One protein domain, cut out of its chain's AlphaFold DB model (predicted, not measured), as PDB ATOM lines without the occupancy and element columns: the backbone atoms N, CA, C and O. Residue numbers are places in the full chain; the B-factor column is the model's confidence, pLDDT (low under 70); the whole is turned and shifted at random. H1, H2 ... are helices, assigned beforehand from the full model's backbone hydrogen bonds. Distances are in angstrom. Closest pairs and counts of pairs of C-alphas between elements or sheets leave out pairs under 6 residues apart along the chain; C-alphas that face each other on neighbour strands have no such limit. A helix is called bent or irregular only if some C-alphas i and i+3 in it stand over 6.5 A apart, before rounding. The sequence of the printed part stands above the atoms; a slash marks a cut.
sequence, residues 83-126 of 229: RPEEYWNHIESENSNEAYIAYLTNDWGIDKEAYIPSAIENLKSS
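Overview. This is residues 83 to 126 of the 229 residues of an uncharacterized protein of Bacteroidetes bacterium (UniProt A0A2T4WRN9). Three short helices run side by side, H1 one way, H2 back and H3 the first way again, their centres making a triangle like a small up-and-down bundle. H2 packs on both of its partners, while the side between H1 and H3 is looser, and the loop of residues 105 to 112 joins H2 to H3 around one end. The printed part has 44 residues with three named helices, in the order H1, H2, H3, and no named strand; the class is all helix. The whole is compact, with a radius of gyration of the C-alphas of 9.3 A, and its outline is elongated, spanning 28 by 16 by 16 A.

Along the chain. After Arg 83 comes H1, residues 84 to 94, 15.5 A long from first to last C-alpha; C-alpha 84 stands at (-12.170, 22.792, 1.227). H2, residues 97 to 104, is 10.8 A long and begins with C-alpha 97 at (6.092, 23.880, 3.743). H3, residues 113 to 124, is the longest helix at 12 residues and 18.1 A; C-alpha 124 is at (5.791, 22.678, 13.041). H3 is irregular: C-alphas 114 and 117 are 7.6 A apart, and its line is a rough one.

Arrangement. H1 and H2 form a helical hairpin. They touch, with the C-alphas of Ile 91 and Ala 99 closest at 5.3 A, and run opposite ways at a shallow tilt of 10 degrees. H2 and H3 form a second helical hairpin and touch, the closest C-alphas being those of Tyr 100 and Ala 119, 5.4 A apart; they run opposite ways at a shallow tilt of 24 degrees. H1 and H3 are close but not clearly touching, with the C-alphas of Trp 88 and Tyr 115 closest at 7.2 A; they run the same way at a shallow tilt of 14 degrees. In H1 and H2 every O i to N i+4 pair is within hydrogen-bond range; in H3, 6 of 8 are.

Size, cuts and confidence. The two C-alphas farthest apart are those of Gly 109 and Ser 126, at 28.8 A. The printed part has no cut. The link from H1 to H2 is tight, with 2 residues, and that from H2 to H3 is short, with 8. The mean pLDDT of the printed part is 88.4, and no printed residue is under 70.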
ATOM      1  N   ARG A  83     -13.366  21.746  -3.361       75.38
ATOM      2  CA  ARG A  83     -13.983  21.834  -2.041       75.38
ATOM      3  C   ARG A  83     -12.875  22.010  -1.002       75.38
ATOM      4  O   ARG A  83     -11.776  21.501  -1.220       75.38
ATOM      5  N   PRO A  84     -13.145  22.654   0.144       81.44
ATOM      6  CA  PRO A  84     -12.170  22.792   1.227       81.44
ATOM      7  C   PRO A  84     -11.426  21.497   1.571       81.44
ATOM      8  O   PRO A  84     -10.215  21.514   1.761       81.44
ATOM      9  N   GLU A  85     -12.146  20.373   1.585       84.88
ATOM     10  CA  GLU A  85     -11.598  19.037   1.833       84.88
ATOM     11  C   GLU A  85     -10.740  18.514   0.673       84.88
ATOM     12  O   GLU A  85      -9.657  17.993   0.903       84.88
ATOM     13  N   GLU A  86     -11.164  18.686  -0.579       82.19
ATOM     14  CA  GLU A  86     -10.364  18.278  -1.744       82.19
ATOM     15  C   GLU A  86      -9.077  19.103  -1.844       82.19
ATOM     16  O   GLU A  86      -8.015  18.570  -2.165       82.19
ATOM     17  N   TYR A  87      -9.161  20.398  -1.524       85.19
ATOM     18  CA  TYR A  87      -7.997  21.271  -1.442       85.19
ATOM     19  C   TYR A  87      -7.078  20.850  -0.310       85.19
ATOM     20  O   TYR A  87      -5.882  20.696  -0.533       85.19
ATOM     21  N   TRP A  88      -7.628  20.588   0.874       91.81
ATOM     22  CA  TRP A  88      -6.853  20.071   1.991       91.81
ATOM     23  C   TRP A  88      -6.147  18.755   1.647       91.81
ATOM     24  O   TRP A  88      -4.942  18.663   1.839       91.81
ATOM     25  N   ASN A  89      -6.848  17.785   1.054       89.31
ATOM     26  CA  ASN A  89      -6.270  16.500   0.655       89.31
ATOM     27  C   ASN A  89      -5.113  16.679  -0.335       89.31
ATOM     28  O   ASN A  89      -4.111  15.973  -0.259       89.31
ATOM     29  N   HIS A  90      -5.221  17.643  -1.253       87.56
ATOM     30  CA  HIS A  90      -4.126  17.979  -2.154       87.56
ATOM     31  C   HIS A  90      -2.919  18.545  -1.388       87.56
ATOM     32  O   HIS A  90      -1.804  18.056  -1.569       87.56
ATOM     33  N   ILE A  91      -3.142  19.501  -0.486       91.69
ATOM     34  CA  ILE A  91      -2.093  20.097   0.353       91.69
ATOM     35  C   ILE A  91      -1.415  19.053   1.252       91.69
ATOM     36  O   ILE A  91      -0.188  19.021   1.347       91.69
ATOM     37  N   GLU A  92      -2.195  18.168   1.871       92.75
ATOM     38  CA  GLU A  92      -1.702  17.068   2.700       92.75
ATOM     39  C   GLU A  92      -0.902  16.058   1.870       92.75
ATOM     40  O   GLU A  92       0.155  15.606   2.303       92.75
ATOM     41  N   SER A  93      -1.341  15.764   0.640       87.88
ATOM     42  CA  SER A  93      -0.619  14.867  -0.270       87.88
ATOM     43  C   SER A  93       0.736  15.425  -0.715       87.88
ATOM     44  O   SER A  93       1.684  14.662  -0.887       87.88
ATOM     45  N   GLU A  94       0.847  16.748  -0.880       92.50
ATOM     46  CA  GLU A  94       2.121  17.408  -1.182       92.50
ATOM     47  C   GLU A  94       3.053  17.438   0.035       92.50
ATOM     48  O   GLU A  94       4.275  17.429  -0.132       92.50
ATOM     49  N   ASN A  95       2.482  17.491   1.245       93.56
ATOM     50  CA  ASN A  95       3.170  17.522   2.536       93.56
ATOM     51  C   ASN A  95       4.407  18.440   2.547       93.56
ATOM     52  O   ASN A  95       5.485  18.052   3.006       93.56
ATOM     53  N   SER A  96       4.274  19.658   2.018       94.62
ATOM     54  CA  SER A  96       5.383  20.605   1.899       94.62
ATOM     55  C   SER A  96       5.120  21.905   2.654       94.62
ATOM     56  O   SER A  96       3.977  22.339   2.815       94.62
ATOM     57  N   ASN A  97       6.192  22.570   3.098       94.31
ATOM     58  CA  ASN A  97       6.092  23.880   3.743       94.31
ATOM     59  C   ASN A  97       5.356  24.879   2.839       94.31
ATOM     60  O   ASN A  97       4.514  25.640   3.312       94.31
ATOM     61  N   GLU A  98       5.659  24.870   1.536       92.94
ATOM     62  CA  GLU A  98       5.033  25.759   0.556       92.94
ATOM     63  C   GLU A  98       3.531  25.481   0.422       92.94
ATOM     64  O   GLU A  98       2.752  26.433   0.438       92.94
ATOM     65  N   ALA A  99       3.117  24.210   0.405       91.56
ATOM     66  CA  ALA A  99       1.714  23.808   0.326       91.56
ATOM     67  C   ALA A  99       0.907  24.299   1.539       91.56
ATOM     68  O   ALA A  99      -0.090  25.007   1.388       91.56
ATOM     69  N   TYR A 100       1.358  24.011   2.765       95.19
ATOM     70  CA  TYR A 100       0.638  24.444   3.968       95.19
ATOM     71  C   TYR A 100       0.628  25.973   4.126       95.19
ATOM     72  O   TYR A 100      -0.376  26.554   4.546       95.19
ATOM     73  N   ILE A 101       1.708  26.664   3.741       94.81
ATOM     74  CA  ILE A 101       1.734  28.132   3.709       94.81
ATOM     75  C   ILE A 101       0.753  28.671   2.658       94.81
ATOM     76  O   ILE A 101       0.044  29.648   2.926       94.81
ATOM     77  N   ALA A 102       0.690  28.053   1.477       90.50
ATOM     78  CA  ALA A 102      -0.259  28.412   0.430       90.50
ATOM     79  C   ALA A 102      -1.703  28.214   0.903       90.50
ATOM     80  O   ALA A 102      -2.507  29.116   0.709       90.50
ATOM     81  N   TYR A 103      -2.001  27.127   1.619       91.75
ATOM     82  CA  TYR A 103      -3.313  26.881   2.219       91.75
ATOM     83  C   TYR A 103      -3.740  28.004   3.176       91.75
ATOM     84  O   TYR A 103      -4.822  28.585   3.042       91.75
ATOM     85  N   LEU A 104      -2.859  28.367   4.117       91.88
ATOM     86  CA  LEU A 104      -3.119  29.408   5.121       91.88
ATOM     87  C   LEU A 104      -3.269  30.802   4.502       91.88
ATOM     88  O   LEU A 104      -4.055  31.624   4.987       91.88
ATOM     89  N   THR A 105      -2.541  31.061   3.418       89.94
ATOM     90  CA  THR A 105      -2.541  32.336   2.688       89.94
ATOM     91  C   THR A 105      -3.281  32.258   1.357       89.94
ATOM     92  O   THR A 105      -2.956  33.023   0.449       89.94
ATOM     93  N   ASN A 106      -4.225  31.321   1.217       84.25
ATOM     94  CA  ASN A 106      -4.958  31.177  -0.029       84.25
ATOM     95  C   ASN A 106      -5.836  32.415  -0.243       84.25
ATOM     96  O   ASN A 106      -6.592  32.817   0.644       84.25
ATOM     97  N   ASP A 107      -5.709  32.998  -1.431       71.25
ATOM     98  CA  ASP A 107      -6.497  34.149  -1.872       71.25
ATOM     99  C   ASP A 107      -7.661  33.705  -2.783       71.25
ATOM    100  O   ASP A 107      -8.391  34.530  -3.327       71.25
ATOM    101  N   TRP A 108      -7.838  32.390  -2.965       72.44
ATOM    102  CA  TRP A 108      -8.853  31.794  -3.843       72.44
ATOM    103  C   TRP A 108     -10.248  31.733  -3.213       72.44
ATOM    104  O   TRP A 108     -11.193  31.300  -3.866       72.44
ATOM    105  N   GLY A 109     -10.391  32.169  -1.958       71.44
ATOM    106  CA  GLY A 109     -11.673  32.179  -1.253       71.44
ATOM    107  C   GLY A 109     -12.155  30.788  -0.840       71.44
ATOM    108  O   GLY A 109     -13.338  30.619  -0.557       71.44
ATOM    109  N   ILE A 110     -11.256  29.797  -0.805       78.88
ATOM    110  CA  ILE A 110     -11.567  28.465  -0.284       78.88
ATOM    111  C   ILE A 110     -11.589  28.561   1.241       78.88
ATOM    112  O   ILE A 110     -10.616  29.017   1.852       78.88
ATOM    113  N   ASP A 111     -12.699  28.128   1.844       81.19
ATOM    114  CA  ASP A 111     -12.819  28.056   3.298       81.19
ATOM    115  C   ASP A 111     -11.699  27.178   3.872       81.19
ATOM    116  O   ASP A 111     -11.436  26.070   3.403       81.19
ATOM    117  N   LYS A 112     -11.013  27.722   4.873       83.44
ATOM    118  CA  LYS A 112      -9.832  27.129   5.490       83.44
ATOM    119  C   LYS A 112     -10.019  26.795   6.963       83.44
ATOM    120  O   LYS A 112      -9.157  26.130   7.531       83.44
ATOM    121  N   GLU A 113     -11.105  27.249   7.594       85.94
ATOM    122  CA  GLU A 113     -11.231  27.252   9.057       85.94
ATOM    123  C   GLU A 113     -11.032  25.866   9.673       85.94
ATOM    124  O   GLU A 113     -10.307  25.732  10.661       85.94
ATOM    125  N   ALA A 114     -11.593  24.835   9.036       87.31
ATOM    126  CA  ALA A 114     -11.537  23.459   9.515       87.31
ATOM    127  C   ALA A 114     -10.106  22.906   9.648       87.31
ATOM    128  O   ALA A 114      -9.833  22.161  10.588       87.31
ATOM    129  N   TYR A 115      -9.189  23.282   8.749       91.19
ATOM    130  CA  TYR A 115      -7.853  22.676   8.669       91.19
ATOM    131  C   TYR A 115      -6.704  23.644   8.992       91.19
ATOM    132  O   TYR A 115      -5.539  23.254   8.912       91.19
ATOM    133  N   ILE A 116      -6.986  24.886   9.419       91.31
ATOM    134  CA  ILE A 116      -5.949  25.800   9.942       91.31
ATOM    135  C   ILE A 116      -5.100  25.128  11.043       91.31
ATOM    136  O   ILE A 116      -3.871  25.225  10.955       91.31
ATOM    137  N   PRO A 117      -5.681  24.462  12.069       92.75
ATOM    138  CA  PRO A 117      -4.885  23.833  13.124       92.75
ATOM    139  C   PRO A 117      -3.915  22.782  12.574       92.75
ATOM    140  O   PRO A 117      -2.726  22.840  12.887       92.75
ATOM    141  N   SER A 118      -4.397  21.905  11.689       94.38
ATOM    142  CA  SER A 118      -3.598  20.850  11.057       94.38
ATOM    143  C   SER A 118      -2.491  21.418  10.167       94.38
ATOM    144  O   SER A 118      -1.352  20.967  10.229       94.38
ATOM    145  N   ALA A 119      -2.780  22.463   9.383       93.25
ATOM    146  CA  ALA A 119      -1.773  23.138   8.563       93.25
ATOM    147  C   ALA A 119      -0.630  23.713   9.418       93.25
ATOM    148  O   ALA A 119       0.543  23.585   9.071       93.25
ATOM    149  N   ILE A 120      -0.962  24.328  10.559       93.00
ATOM    150  CA  ILE A 120       0.024  24.885  11.495       93.00
ATOM    151  C   ILE A 120       0.819  23.777  12.194       93.00
ATOM    152  O   ILE A 120       2.019  23.939  12.419       93.00
ATOM    153  N   GLU A 121       0.174  22.674  12.568       93.69
ATOM    154  CA  GLU A 121       0.835  21.521  13.181       93.69
ATOM    155  C   GLU A 121       1.844  20.881  12.222       93.69
ATOM    156  O   GLU A 121       3.011  20.720  12.585       93.69
ATOM    157  N   ASN A 122       1.452  20.647  10.969       94.88
ATOM    158  CA  ASN A 122       2.355  20.142   9.937       94.88
ATOM    159  C   ASN A 122       3.517  21.111   9.680       94.88
ATOM    160  O   ASN A 122       4.676  20.708   9.692       94.88
ATOM    161  N   LEU A 123       3.262  22.423   9.616       94.12
ATOM    162  CA  LEU A 123       4.341  23.415   9.531       94.12
ATOM    163  C   LEU A 123       5.295  23.387  10.731       94.12
ATOM    164  O   LEU A 123       6.450  23.789  10.605       94.12
ATOM    165  N   LYS A 124       4.887  22.888  11.898       91.94
ATOM    166  CA  LYS A 124       5.791  22.678  13.041       91.94
ATOM    167  C   LYS A 124       6.521  21.334  12.965       91.94
ATOM    168  O   LYS A 124       7.665  21.271  13.418       91.94
ATOM    169  N   SER A 125       5.947  20.326  12.313       92.12
ATOM    170  CA  SER A 125       6.529  18.988  12.148       92.12
ATOM    171  C   SER A 125       7.860  18.986  11.390       92.12
ATOM    172  O   SER A 125       8.064  19.735  10.433       92.12
ATOM    173  N   SER A 126       8.790  18.130  11.807       88.94
ATOM    174  CA  SER A 126      10.041  17.866  11.081       88.94
ATOM    175  C   SER A 126       9.856  16.973   9.851       88.94
ATOM    176  O   SER A 126      10.800  16.809   9.086       88.94
TER     177      SER A 126